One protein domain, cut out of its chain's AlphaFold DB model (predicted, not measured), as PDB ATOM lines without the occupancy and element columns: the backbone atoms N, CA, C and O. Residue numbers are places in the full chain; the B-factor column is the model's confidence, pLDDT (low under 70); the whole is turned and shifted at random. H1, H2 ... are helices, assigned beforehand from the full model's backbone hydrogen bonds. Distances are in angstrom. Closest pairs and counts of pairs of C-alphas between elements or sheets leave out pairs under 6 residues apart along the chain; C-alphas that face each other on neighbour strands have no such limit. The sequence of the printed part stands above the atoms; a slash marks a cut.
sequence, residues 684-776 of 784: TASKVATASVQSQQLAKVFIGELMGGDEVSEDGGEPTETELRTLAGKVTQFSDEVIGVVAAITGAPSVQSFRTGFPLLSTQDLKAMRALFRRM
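AT A GLANCE: This is residues 684 to 776 of the 784 residues of the protein "Hypothetical protein" of Spumella elongata (UniProt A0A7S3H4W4). Helices H2 and H3 run opposite ways along the longest axis, with H5 beside H3. At one end H4 packs on H2 and H5, and H1 on H4; H6 stands across the other end. The 93 printed residues, all helix in class with six named helices, H1 to H6, are compact: radius of gyration of the C-alphas 12.7 A, spans 35 by 25 by 21 A.

IN THESE COORDINATES: H2, residues 693 to 706, spans 19.8 A from C-alpha 693 at (-12.314, 57.521, -20.468). H1 is 685 to 690, H3 721 to 733 (18.6 A), H4 736 to 746, H5 751 to 760, and H6 763 to 774, ending at (-36.960, 56.288, -25.237).

HOW THE PARTS SIT: H4 touches H2 at a steep 48 degrees (C-alphas 695 and 738, 4.8 A), H1 (688 and 741, 5.5 A) and H5 (740 and 751, 5.4 A). H3 touches H5 (728 and 759, 5.5 A) and, only just and only at their ends, H6 (721 and 763, 6.3 A). Every O i to N i+4 pair is within hydrogen-bond range except in H5, 4 of 6.

THE WHOLE: The printed part has no cut. The H2 to H3 link is long. Residues 684 to 691, 714, 747 and 775 to 776 are under pLDDT 70.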
ATOM      1  N   THR A 684     -21.043  46.789  -9.672       44.81
ATOM      2  CA  THR A 684     -21.176  46.980 -11.127       44.81
ATOM      3  C   THR A 684     -20.746  48.386 -11.552       44.81
ATOM      4  O   THR A 684     -19.958  48.513 -12.490       44.81
ATOM      5  N   ALA A 685     -21.164  49.428 -10.824       46.22
ATOM      6  CA  ALA A 685     -20.700  50.803 -11.018       46.22
ATOM      7  C   ALA A 685     -19.173  50.915 -10.901       46.22
ATOM      8  O   ALA A 685     -18.532  51.588 -11.707       46.22
ATOM      9  N   SER A 686     -18.578  50.153  -9.974       45.91
ATOM     10  CA  SER A 686     -17.123  50.006  -9.844       45.91
ATOM     11  C   SER A 686     -16.441  49.640 -11.174       45.91
ATOM     12  O   SER A 686     -15.419  50.233 -11.512       45.91
ATOM     13  N   LYS A 687     -17.034  48.755 -11.993       48.41
ATOM     14  CA  LYS A 687     -16.469  48.370 -13.302       48.41
ATOM     15  C   LYS A 687     -16.537  49.492 -14.337       48.41
ATOM     16  O   LYS A 687     -15.595  49.657 -15.109       48.41
ATOM     17  N   VAL A 688     -17.619  50.275 -14.338       52.72
ATOM     18  CA  VAL A 688     -17.750  51.458 -15.206       52.72
ATOM     19  C   VAL A 688     -16.753  52.540 -14.781       52.72
ATOM     20  O   VAL A 688     -16.097  53.131 -15.633       52.72
ATOM     21  N   ALA A 689     -16.558  52.734 -13.474       48.69
ATOM     22  CA  ALA A 689     -15.573  53.663 -12.919       48.69
ATOM     23  C   ALA A 689     -14.111  53.239 -13.176       48.69
ATOM     24  O   ALA A 689     -13.252  54.105 -13.318       48.69
ATOM     25  N   THR A 690     -13.815  51.934 -13.275       57.12
ATOM     26  CA  THR A 690     -12.486  51.446 -13.697       57.12
ATOM     27  C   THR A 690     -12.241  51.519 -15.204       57.12
ATOM     28  O   THR A 690     -11.091  51.393 -15.619       57.12
ATOM     29  N   ALA A 691     -13.282  51.690 -16.025       65.25
ATOM     30  CA  ALA A 691     -13.132  51.740 -17.475       65.25
ATOM     31  C   ALA A 691     -12.442  53.038 -17.920       65.25
ATOM     32  O   ALA A 691     -12.763  54.126 -17.441       65.25
ATOM     33  N   SER A 692     -11.522  52.933 -18.877       77.06
ATOM     34  CA  SER A 692     -10.841  54.087 -19.462       77.06
ATOM     35  C   SER A 692     -11.828  55.116 -20.039       77.06
ATOM     36  O   SER A 692     -12.860  54.763 -20.615       77.06
ATOM     37  N   VAL A 693     -11.488  56.408 -19.946       74.94
ATOM     38  CA  VAL A 693     -12.314  57.521 -20.468       74.94
ATOM     39  C   VAL A 693     -12.634  57.338 -21.959       74.94
ATOM     40  O   VAL A 693     -13.735  57.648 -22.408       74.94
ATOM     41  N   GLN A 694     -11.700  56.769 -22.729       82.38
ATOM     42  CA  GLN A 694     -11.922  56.429 -24.133       82.38
ATOM     43  C   GLN A 694     -12.990  55.335 -24.296       82.38
ATOM     44  O   GLN A 694     -13.870  55.477 -25.142       82.38
ATOM     45  N   SER A 695     -12.957  54.276 -23.485       81.50
ATOM     46  CA  SER A 695     -13.966  53.214 -23.539       81.50
ATOM     47  C   SER A 695     -15.339  53.664 -23.038       81.50
ATOM     48  O   SER A 695     -16.348  53.278 -23.625       81.50
ATOM     49  N   GLN A 696     -15.396  54.535 -22.025       75.19
ATOM     50  CA  GLN A 696     -16.637  55.194 -21.599       75.19
ATOM     51  C   GLN A 696     -17.235  56.043 -22.736       75.19
ATOM     52  O   GLN A 696     -18.425  55.933 -23.028       75.19
ATOM     53  N   GLN A 697     -16.410  56.833 -23.437       79.12
ATOM     54  CA  GLN A 697     -16.859  57.652 -24.569       79.12
ATOM     55  C   GLN A 697     -17.317  56.800 -25.766       79.12
ATOM     56  O   GLN A 697     -18.340  57.107 -26.375       79.12
ATOM     57  N   LEU A 698     -16.610  55.711 -26.088       85.12
ATOM     58  CA  LEU A 698     -17.023  54.767 -27.136       85.12
ATOM     59  C   LEU A 698     -18.341  54.062 -26.787       85.12
ATOM     60  O   LEU A 698     -19.198  53.914 -27.657       85.12
ATOM     61  N   ALA A 699     -18.543  53.690 -25.519       83.50
ATOM     62  CA  ALA A 699     -19.812  53.146 -25.045       83.50
ATOM     63  C   ALA A 699     -20.951  54.177 -25.150       83.50
ATOM     64  O   ALA A 699     -22.015  53.841 -25.663       83.50
ATOM     65  N   LYS A 700     -20.722  55.440 -24.750       81.56
ATOM     66  CA  LYS A 700     -21.699  56.537 -24.896       81.56
ATOM     67  C   LYS A 700     -22.122  56.717 -26.359       81.56
ATOM     68  O   LYS A 700     -23.315  56.706 -26.647       81.56
ATOM     69  N   VAL A 701     -21.163  56.790 -27.287       84.38
ATOM     70  CA  VAL A 701     -21.447  56.873 -28.734       84.38
ATOM     71  C   VAL A 701     -22.252  55.660 -29.213       84.38
ATOM     72  O   VAL A 701     -23.281  55.836 -29.862       84.38
ATOM     73  N   PHE A 702     -21.853  54.437 -28.849       88.25
ATOM     74  CA  PHE A 702     -22.561  53.228 -29.281       88.25
ATOM     75  C   PHE A 702     -24.000  53.133 -28.750       88.25
ATOM     76  O   PHE A 702     -24.873  52.670 -29.478       88.25
ATOM     77  N   ILE A 703     -24.290  53.589 -27.526       83.94
ATOM     78  CA  ILE A 703     -25.675  53.621 -27.025       83.94
ATOM     79  C   ILE A 703     -26.522  54.636 -27.815       83.94
ATOM     80  O   ILE A 703     -27.673  54.336 -28.128       83.94
ATOM     81  N   GLY A 704     -25.962  55.781 -28.226       79.75
ATOM     82  CA  GLY A 704     -26.646  56.716 -29.133       79.75
ATOM     83  C   GLY A 704     -26.979  56.093 -30.499       79.75
ATOM     84  O   GLY A 704     -28.100  56.222 -30.993       79.75
ATOM     85  N   GLU A 705     -26.042  55.338 -31.081       86.12
ATOM     86  CA  GLU A 705     -26.266  54.575 -32.321       86.12
ATOM     87  C   GLU A 705     -27.299  53.447 -32.142       86.12
ATOM     88  O   GLU A 705     -28.151  53.230 -33.007       86.12
ATOM     89  N   LEU A 706     -27.266  52.750 -31.003       85.88
ATOM     90  CA  LEU A 706     -28.227  51.709 -30.631       85.88
ATOM     91  C   LEU A 706     -29.647  52.284 -30.533       85.88
ATOM     92  O   LEU A 706     -30.586  51.700 -31.077       85.88
ATOM     93  N   MET A 707     -29.790  53.470 -29.930       81.75
ATOM     94  CA  MET A 707     -31.036  54.246 -29.890       81.75
ATOM     95  C   MET A 707     -31.494  54.755 -31.271       81.75
ATOM     96  O   MET A 707     -32.650  55.161 -31.400       81.75
ATOM     97  N   GLY A 708     -30.631  54.701 -32.292       78.94
ATOM     98  CA  GLY A 708     -30.918  55.113 -33.670       78.94
ATOM     99  C   GLY A 708     -30.666  56.591 -33.974       78.94
ATOM    100  O   GLY A 708     -31.112  57.070 -35.010       78.94
ATOM    101  N   GLY A 709     -29.969  57.320 -33.097       75.75
ATOM    102  CA  GLY A 709     -29.796  58.768 -33.232       75.75
ATOM    103  C   GLY A 709     -31.086  59.560 -32.993       75.75
ATOM    104  O   GLY A 709     -32.068  59.050 -32.448       75.75
ATOM    105  N   ASP A 710     -31.083  60.835 -33.366       72.69
ATOM    106  CA  ASP A 710     -32.050  61.791 -32.819       72.69
ATOM    107  C   ASP A 710     -33.387  61.867 -33.565       72.69
ATOM    108  O   ASP A 710     -34.357  62.320 -32.972       72.69
ATOM    109  N   GLU A 711     -33.505  61.372 -34.796       73.50
ATOM    110  CA  GLU A 711     -34.753  61.469 -35.583       73.50
ATOM    111  C   GLU A 711     -35.726  60.286 -35.380       73.50
ATOM    112  O   GLU A 711     -36.829  60.277 -35.922       73.50
ATOM    113  N   VAL A 712     -35.350  59.279 -34.584       78.88
ATOM    114  CA  VAL A 712     -36.162  58.066 -34.380       78.88
ATOM    115  C   VAL A 712     -37.331  58.292 -33.410       78.88
ATOM    116  O   VAL A 712     -37.174  58.838 -32.314       78.88
ATOM    117  N   SER A 713     -38.510  57.804 -33.798       71.31
ATOM    118  CA  SER A 713     -39.766  57.867 -33.043       71.31
ATOM    119  C   SER A 713     -39.748  57.074 -31.723       71.31
ATOM    120  O   SER A 713     -38.924  56.188 -31.495       71.31
ATOM    121  N   GLU A 714     -40.685  57.391 -30.823       67.50
ATOM    122  CA  GLU A 714     -40.795  56.782 -29.482       67.50
ATOM    123  C   GLU A 714     -41.076  55.274 -29.490       67.50
ATOM    124  O   GLU A 714     -40.703  54.575 -28.550       67.50
ATOM    125  N   ASP A 715     -41.690  54.760 -30.556       77.38
ATOM    126  CA  ASP A 715     -41.908  53.329 -30.778       77.38
ATOM    127  C   ASP A 715     -40.638  52.583 -31.233       77.38
ATOM    128  O   ASP A 715     -40.681  51.372 -31.436       77.38
ATOM    129  N   GLY A 716     -39.515  53.291 -31.388       77.50
ATOM    130  CA  GLY A 716     -38.229  52.765 -31.840       77.50
ATOM    131  C   GLY A 716     -37.981  52.860 -33.349       77.50
ATOM    132  O   GLY A 716     -36.888  52.495 -33.792       77.50
ATOM    133  N   GLY A 717     -38.948  53.373 -34.121       85.12
ATOM    134  CA  GLY A 717     -38.875  53.490 -35.580       85.12
ATOM    135  C   GLY A 717     -38.804  52.136 -36.291       85.12
ATOM    136  O   GLY A 717     -39.088  51.101 -35.699       85.12
ATOM    137  N   GLU A 718     -38.402  52.129 -37.561       88.56
ATOM    138  CA  GLU A 718     -38.225  50.904 -38.356       88.56
ATOM    139  C   GLU A 718     -36.726  50.623 -38.590       88.56
ATOM    140  O   GLU A 718     -36.186  51.016 -39.627       88.56
ATOM    141  N   PRO A 719     -36.012  49.994 -37.631       89.50
ATOM    142  CA  PRO A 719     -34.594  49.672 -37.782       89.50
ATOM    143  C   PRO A 719     -34.353  48.738 -38.967       89.50
ATOM    144  O   PRO A 719     -34.933  47.654 -39.064       89.50
ATOM    145  N   THR A 720     -33.429  49.117 -39.841       91.44
ATOM    146  CA  THR A 720     -33.044  48.286 -40.978       91.44
ATOM    147  C   THR A 720     -32.129  47.130 -40.570       91.44
ATOM    148  O   THR A 720     -31.276  47.224 -39.686       91.44
ATOM    149  N   GLU A 721     -32.233  46.041 -41.323       90.50
ATOM    150  CA  GLU A 721     -31.302  44.907 -41.296       90.50
ATOM    151  C   GLU A 721     -29.831  45.342 -41.522       90.50
ATOM    152  O   GLU A 721     -28.895  44.699 -41.047       90.50
ATOM    153  N   THR A 722     -29.605  46.464 -42.215       91.00
ATOM    154  CA  THR A 722     -28.271  47.053 -42.405       91.00
ATOM    155  C   THR A 722     -27.747  47.705 -41.122       91.00
ATOM    156  O   THR A 722     -26.614  47.418 -40.741       91.00
ATOM    157  N   GLU A 723     -28.555  48.507 -40.414       89.12
ATOM    158  CA  GLU A 723     -28.191  49.055 -39.092       89.12
ATOM    159  C   GLU A 723     -27.849  47.939 -38.102       89.12
ATOM    160  O   GLU A 723     -26.812  47.992 -37.442       89.12
ATOM    161  N   LEU A 724     -28.697  46.910 -38.032       90.94
ATOM    162  CA  LEU A 724     -28.537  45.767 -37.135       90.94
ATOM    163  C   LEU A 724     -27.180  45.070 -37.341       90.94
ATOM    164  O   LEU A 724     -26.433  44.861 -36.381       90.94
ATOM    165  N   ARG A 725     -26.805  44.799 -38.598       90.44
ATOM    166  CA  ARG A 725     -25.483  44.251 -38.955       90.44
ATOM    167  C   ARG A 725     -24.338  45.210 -38.628       90.44
ATOM    168  O   ARG A 725     -23.286  44.757 -38.180       90.44
ATOM    169  N   THR A 726     -24.512  46.518 -38.829       91.94
ATOM    170  CA  THR A 726     -23.495  47.526 -38.484       91.94
ATOM    171  C   THR A 726     -23.254  47.587 -36.974       91.94
ATOM    172  O   THR A 726     -22.098  47.593 -36.542       91.94
ATOM    173  N   LEU A 727     -24.317  47.565 -36.166       92.19
ATOM    174  CA  LEU A 727     -24.235  47.518 -34.707       92.19
ATOM    175  C   LEU A 727     -23.583  46.209 -34.236       92.19
ATOM    176  O   LEU A 727     -22.631  46.253 -33.459       92.19
ATOM    177  N   ALA A 728     -24.002  45.053 -34.764       91.00
ATOM    178  CA  ALA A 728     -23.388  43.760 -34.446       91.00
ATOM    179  C   ALA A 728     -21.894  43.709 -34.832       91.00
ATOM    180  O   ALA A 728     -21.066  43.203 -34.070       91.00
ATOM    181  N   GLY A 729     -21.520  44.314 -35.965       90.50
ATOM    182  CA  GLY A 729     -20.126  44.512 -36.364       90.50
ATOM    183  C   GLY A 729     -19.325  45.271 -35.302       90.50
ATOM    184  O   GLY A 729     -18.289  44.782 -34.853       90.50
ATOM    185  N   LYS A 730     -19.837  46.404 -34.810       91.62
ATOM    186  CA  LYS A 730     -19.201  47.164 -33.718       91.62
ATOM    187  C   LYS A 730     -19.110  46.352 -32.418       91.62
ATOM    188  O   LYS A 730     -18.050  46.329 -31.796       91.62
ATOM    189  N   VAL A 731     -20.151  45.592 -32.063       92.00
ATOM    190  CA  VAL A 731     -20.156  44.709 -30.875       92.00
ATOM    191  C   VAL A 731     -19.098  43.600 -30.939       92.00
ATOM    192  O   VAL A 731     -18.594  43.182 -29.897       92.00
ATOM    193  N   THR A 732     -18.699  43.145 -32.132       88.06
ATOM    194  CA  THR A 732     -17.561  42.214 -32.275       88.06
ATOM    195  C   THR A 732     -16.196  42.910 -32.217       88.06
ATOM    196  O   THR A 732     -15.257  42.334 -31.676       88.06
ATOM    197  N   GLN A 733     -16.082  44.148 -32.710       90.19
ATOM    198  CA  GLN A 733     -14.816  44.895 -32.781       90.19
ATOM    199  C   GLN A 733     -14.407  45.591 -31.473       90.19
ATOM    200  O   GLN A 733     -13.216  45.780 -31.229       90.19
ATOM    201  N   PHE A 734     -15.364  45.998 -30.636       93.62
ATOM    202  CA  PHE A 734     -15.073  46.678 -29.373       93.62
ATOM    203  C   PHE A 734     -14.336  45.788 -28.359       93.62
ATOM    204  O   PHE A 734     -14.444  44.560 -28.384       93.62
ATOM    205  N   SER A 735     -13.616  46.418 -27.425       91.69
ATOM    206  CA  SER A 735     -12.955  45.747 -26.300       91.69
ATOM    207  C   SER A 735     -13.965  45.245 -25.258       91.69
ATOM    208  O   SER A 735     -15.084  45.749 -25.162       91.69
ATOM    209  N   ASP A 736     -13.554  44.286 -24.424       88.56
ATOM    210  CA  ASP A 736     -14.371  43.828 -23.287       88.56
ATOM    211  C   ASP A 736     -14.590  44.927 -22.229       88.56
ATOM    212  O   ASP A 736     -15.529  44.840 -21.445       88.56
ATOM    213  N   GLU A 737     -13.775  45.988 -22.236       84.50
ATOM    214  CA  GLU A 737     -13.973  47.189 -21.416       84.50
ATOM    215  C   GLU A 737     -15.170  48.016 -21.926       84.50
ATOM    216  O   GLU A 737     -16.096  48.289 -21.162       84.50
ATOM    217  N   VAL A 738     -15.216  48.334 -23.230       87.94
ATOM    218  CA  VAL A 738     -16.359  49.028 -23.863       87.94
ATOM    219  C   VAL A 738     -17.635  48.200 -23.733       87.94
ATOM    220  O   VAL A 738     -18.663  48.711 -23.287       87.94
ATOM    221  N   ILE A 739     -17.580  46.907 -24.079       88.81
ATOM    222  CA  ILE A 739     -18.741  46.020 -23.943       88.81
ATOM    223  C   ILE A 739     -19.108  45.814 -22.468       88.81
ATOM    224  O   ILE A 739     -20.279  45.624 -22.169       88.81
ATOM    225  N   GLY A 740     -18.163  45.920 -21.530       81.38
ATOM    226  CA  GLY A 740     -18.439  45.925 -20.094       81.38
ATOM    227  C   GLY A 740     -19.345  47.082 -19.680       81.38
ATOM    228  O   GLY A 740     -20.345  46.859 -19.001       81.38
ATOM    229  N   VAL A 741     -19.052  48.295 -20.156       77.25
ATOM    230  CA  VAL A 741     -19.887  49.486 -19.922       77.25
ATOM    231  C   VAL A 741     -21.252  49.349 -20.611       77.25
ATOM    232  O   VAL A 741     -22.284  49.542 -19.972       77.25
ATOM    233  N   VAL A 742     -21.292  48.936 -21.884       81.88
ATOM    234  CA  VAL A 742     -22.545  48.742 -22.650       81.88
ATOM    235  C   VAL A 742     -23.437  47.648 -22.044       81.88
ATOM    236  O   VAL A 742     -24.652  47.828 -21.926       81.88
ATOM    237  N   ALA A 743     -22.857  46.523 -21.617       76.81
ATOM    238  CA  ALA A 743     -23.572  45.439 -20.946       76.81
ATOM    239  C   ALA A 743     -24.136  45.894 -19.594       76.81
ATOM    240  O   ALA A 743     -25.265  45.548 -19.258       76.81
ATOM    241  N   ALA A 744     -23.394  46.715 -18.847       70.19
ATOM    242  CA  ALA A 744     -23.874  47.292 -17.599       70.19
ATOM    243  C   ALA A 744     -25.084  48.221 -17.850       70.19
ATOM    244  O   ALA A 744     -26.149  47.999 -17.277       70.19
ATOM    245  N   ILE A 745     -24.971  49.178 -18.782       70.00
ATOM    246  CA  ILE A 745     -26.044  50.116 -19.182       70.00
ATOM    247  C   ILE A 745     -27.328  49.382 -19.605       70.00
ATOM    248  O   ILE A 745     -28.426  49.695 -19.143       70.00
ATOM    249  N   THR A 746     -27.192  48.376 -20.471       72.38
ATOM    250  CA  THR A 746     -28.315  47.562 -20.978       72.38
ATOM    251  C   THR A 746     -28.857  46.568 -19.935       72.38
ATOM    252  O   THR A 746     -29.934  45.987 -20.119       72.38
ATOM    253  N   GLY A 747     -28.140  46.361 -18.826       69.62
ATOM    254  CA  GLY A 747     -28.407  45.333 -17.822       69.62
ATOM    255  C   GLY A 747     -28.337  43.913 -18.386       69.62
ATOM    256  O   GLY A 747     -29.213  43.096 -18.101       69.62
ATOM    257  N   ALA A 748     -27.342  43.643 -19.232       74.75
ATOM    258  CA  ALA A 748     -27.018  42.311 -19.725       74.75
ATOM    259  C   ALA A 748     -26.128  41.556 -18.707       74.75
ATOM    260  O   ALA A 748     -25.221  42.163 -18.135       74.75
ATOM    261  N   PRO A 749     -26.310  40.235 -18.491       70.56
ATOM    262  CA  PRO A 749     -25.651  39.519 -17.387       70.56
ATOM    263  C   PRO A 749     -24.116  39.483 -17.430       70.56
ATOM    264  O   PRO A 749     -23.469  39.277 -16.404       70.56
ATOM    265  N   SER A 750     -23.512  39.614 -18.614       76.38
ATOM    266  CA  SER A 750     -22.057  39.679 -18.792       76.38
ATOM    267  C   SER A 750     -21.681  40.183 -20.187       76.38
ATOM    268  O   SER A 750     -22.486  40.121 -21.117       76.38
ATOM    269  N   VAL A 751     -20.415  40.587 -20.347       83.31
ATOM    270  CA  VAL A 751     -19.790  40.889 -21.648       83.31
ATOM    271  C   VAL A 751     -20.015  39.759 -22.653       83.31
ATOM    272  O   VAL A 751     -20.471  40.010 -23.766       83.31
ATOM    273  N   GLN A 752     -19.762  38.511 -22.248       84.88
ATOM    274  CA  GLN A 752     -19.935  37.356 -23.125       84.88
ATOM    275  C   GLN A 752     -21.402  37.170 -23.519       84.88
ATOM    276  O   GLN A 752     -21.686  37.003 -24.700       84.88
ATOM    277  N   SER A 753     -22.334  37.275 -22.562       82.75
ATOM    278  CA  SER A 753     -23.775  37.188 -22.835       82.75
ATOM    279  C   SER A 753     -24.251  38.270 -23.807       82.75
ATOM    280  O   SER A 753     -25.125  37.999 -24.628       82.75
ATOM    281  N   PHE A 754     -23.685  39.479 -23.731       86.38
ATOM    282  CA  PHE A 754     -23.979  40.555 -24.676       86.38
ATOM    283  C   PHE A 754     -23.408  40.238 -26.065       86.38
ATOM    284  O   PHE A 754     -24.153  40.246 -27.043       86.38
ATOM    285  N   ARG A 755     -22.123  39.858 -26.163       88.56
ATOM    286  CA  ARG A 755     -21.477  39.487 -27.438       88.56
ATOM    287  C   ARG A 755     -22.149  38.302 -28.141       88.56
ATOM    288  O   ARG A 755     -22.190  38.296 -29.365       88.56
ATOM    289  N   THR A 756     -22.663  37.310 -27.408       86.44
ATOM    290  CA  THR A 756     -23.363  36.156 -28.004       86.44
ATOM    291  C   THR A 756     -24.834  36.425 -28.300       86.44
ATOM    292  O   THR A 756     -25.368  35.837 -29.231       86.44
ATOM    293  N   GLY A 757     -25.500  37.279 -27.514       84.06
ATOM    294  CA  GLY A 757     -26.918  37.596 -27.692       84.06
ATOM    295  C   GLY A 757     -27.181  38.653 -28.765       84.06
ATOM    296  O   GLY A 757     -28.120  38.510 -29.540       84.06
ATOM    297  N   PHE A 758     -26.343  39.691 -28.854       88.44
ATOM    298  CA  PHE A 758     -26.575  40.822 -29.758       88.44
ATOM    299  C   PHE A 758     -26.674  40.431 -31.250       88.44
ATOM    300  O   PHE A 758     -27.574  40.932 -31.920       88.44
ATOM    301  N   PRO A 759     -25.847  39.511 -31.795       86.75
ATOM    302  CA  PRO A 759     -25.970  39.062 -33.188       86.75
ATOM    303  C   PRO A 759     -27.191  38.168 -33.474       86.75
ATOM    304  O   PRO A 759     -27.375  37.765 -34.618       86.75
ATOM    305  N   LEU A 760     -27.981  37.815 -32.451       87.81
ATOM    306  CA  LEU A 760     -29.210  37.020 -32.567       87.81
ATOM    307  C   LEU A 760     -30.484  37.876 -32.476       87.81
ATOM    308  O   LEU A 760     -31.578  37.342 -32.643       87.81
ATOM    309  N   LEU A 761     -30.354  39.179 -32.197       88.12
ATOM    310  CA  LEU A 761     -31.470  40.122 -32.198       88.12
ATOM    311  C   LEU A 761     -32.028  40.269 -33.618       88.12
ATOM    312  O   LEU A 761     -31.265  40.364 -34.577       88.12
ATOM    313  N   SER A 762     -33.348  40.350 -33.745       91.88
ATOM    314  CA  SER A 762     -34.018  40.791 -34.969       91.88
ATOM    315  C   SER A 762     -34.157  42.318 -35.015       91.88
ATOM    316  O   SER A 762     -33.937  43.022 -34.025       91.88
ATOM    317  N   THR A 763     -34.600  42.851 -36.156       90.38
ATOM    318  CA  THR A 763     -35.010  44.260 -36.262       90.38
ATOM    319  C   THR A 763     -36.146  44.597 -35.288       90.38
ATOM    320  O   THR A 763     -36.130  45.668 -34.688       90.38
ATOM    321  N   GLN A 764     -37.072  43.666 -35.033       88.50
ATOM    322  CA  GLN A 764     -38.153  43.849 -34.059       88.50
ATOM    323  C   GLN A 764     -37.625  43.954 -32.616       88.50
ATOM    324  O   GLN A 764     -38.125  44.770 -31.840       88.50
ATOM    325  N   ASP A 765     -36.591  43.187 -32.259       87.44
ATOM    326  CA  ASP A 765     -35.957  43.274 -30.936       87.44
ATOM    327  C   ASP A 765     -35.188  44.592 -30.770       87.44
ATOM    328  O   ASP A 765     -35.254  45.229 -29.717       87.44
ATOM    329  N   LEU A 766     -34.507  45.050 -31.829       86.88
ATOM    330  CA  LEU A 766     -33.858  46.362 -31.858       86.88
ATOM    331  C   LEU A 766     -34.888  47.501 -31.745       86.88
ATOM    332  O   LEU A 766     -34.658  48.447 -30.994       86.88
ATOM    333  N   LYS A 767     -36.051  47.387 -32.404       87.94
ATOM    334  CA  LYS A 767     -37.168  48.336 -32.266       87.94
ATOM    335  C   LYS A 767     -37.664  48.398 -30.819       87.94
ATOM    336  O   LYS A 767     -37.706  49.476 -30.227       87.94
ATOM    337  N   ALA A 768     -37.950  47.243 -30.214       82.62
ATOM    338  CA  ALA A 768     -38.379  47.155 -28.819       82.62
ATOM    339  C   ALA A 768     -37.332  47.729 -27.842       82.62
ATOM    340  O   ALA A 768     -37.687  48.427 -26.892       82.62
ATOM    341  N   MET A 769     -36.039  47.497 -28.097       80.19
ATOM    342  CA  MET A 769     -34.944  48.041 -27.291       80.19
ATOM    343  C   MET A 769     -34.832  49.570 -27.415       80.19
ATOM    344  O   MET A 769     -34.687  50.254 -26.399       80.19
ATOM    345  N   ARG A 770     -34.968  50.122 -28.631       84.25
ATOM    346  CA  ARG A 770     -35.040  51.576 -28.871       84.25
ATOM    347  C   ARG A 770     -36.222  52.204 -28.131       84.25
ATOM    348  O   ARG A 770     -36.031  53.193 -27.425       84.25
ATOM    349  N   ALA A 771     -37.409  51.603 -28.230       77.31
ATOM    350  CA  ALA A 771     -38.608  52.068 -27.534       77.31
ATOM    351  C   ALA A 771     -38.438  52.067 -26.005       77.31
ATOM    352  O   ALA A 771     -38.831  53.020 -25.333       77.31
ATOM    353  N   LEU A 772     -37.814  51.029 -25.436       73.88
ATOM    354  CA  LEU A 772     -37.577  50.931 -23.993       73.88
ATOM    355  C   LEU A 772     -36.671  52.067 -23.494       73.88
ATOM    356  O   LEU A 772     -37.015  52.726 -22.512       73.88
ATOM    357  N   PHE A 773     -35.567  52.357 -24.191       72.75
ATOM    358  CA  PHE A 773     -34.689  53.478 -23.832       72.75
ATOM    359  C   PHE A 773     -35.370  54.848 -23.984       72.75
ATOM    360  O   PHE A 773     -35.168  55.724 -23.145       72.75
ATOM    361  N   ARG A 774     -36.218  55.032 -25.006       72.06
ATOM    362  CA  ARG A 774     -36.960  56.288 -25.237       72.06
ATOM    363  C   ARG A 774     -38.087  56.531 -24.221       72.06
ATOM    364  O   ARG A 774     -38.482  57.675 -24.035       72.06
ATOM    365  N   ARG A 775     -38.556  55.491 -23.518       67.88
ATOM    366  CA  ARG A 775     -39.638  55.547 -22.506       67.88
ATOM    367  C   ARG A 775     -39.151  55.682 -21.051       67.88
ATOM    368  O   ARG A 775     -39.917  55.407 -20.130       67.88
ATOM    369  N   MET A 776     -37.888  56.072 -20.844       66.50
ATOM    370  CA  MET A 776     -37.349  56.716 -19.627       66.50
ATOM    371  C   MET A 776     -37.977  56.291 -18.280       66.50
ATOM    372  O   MET A 776     -38.539  57.099 -17.541       66.50
TER     373      MET A 776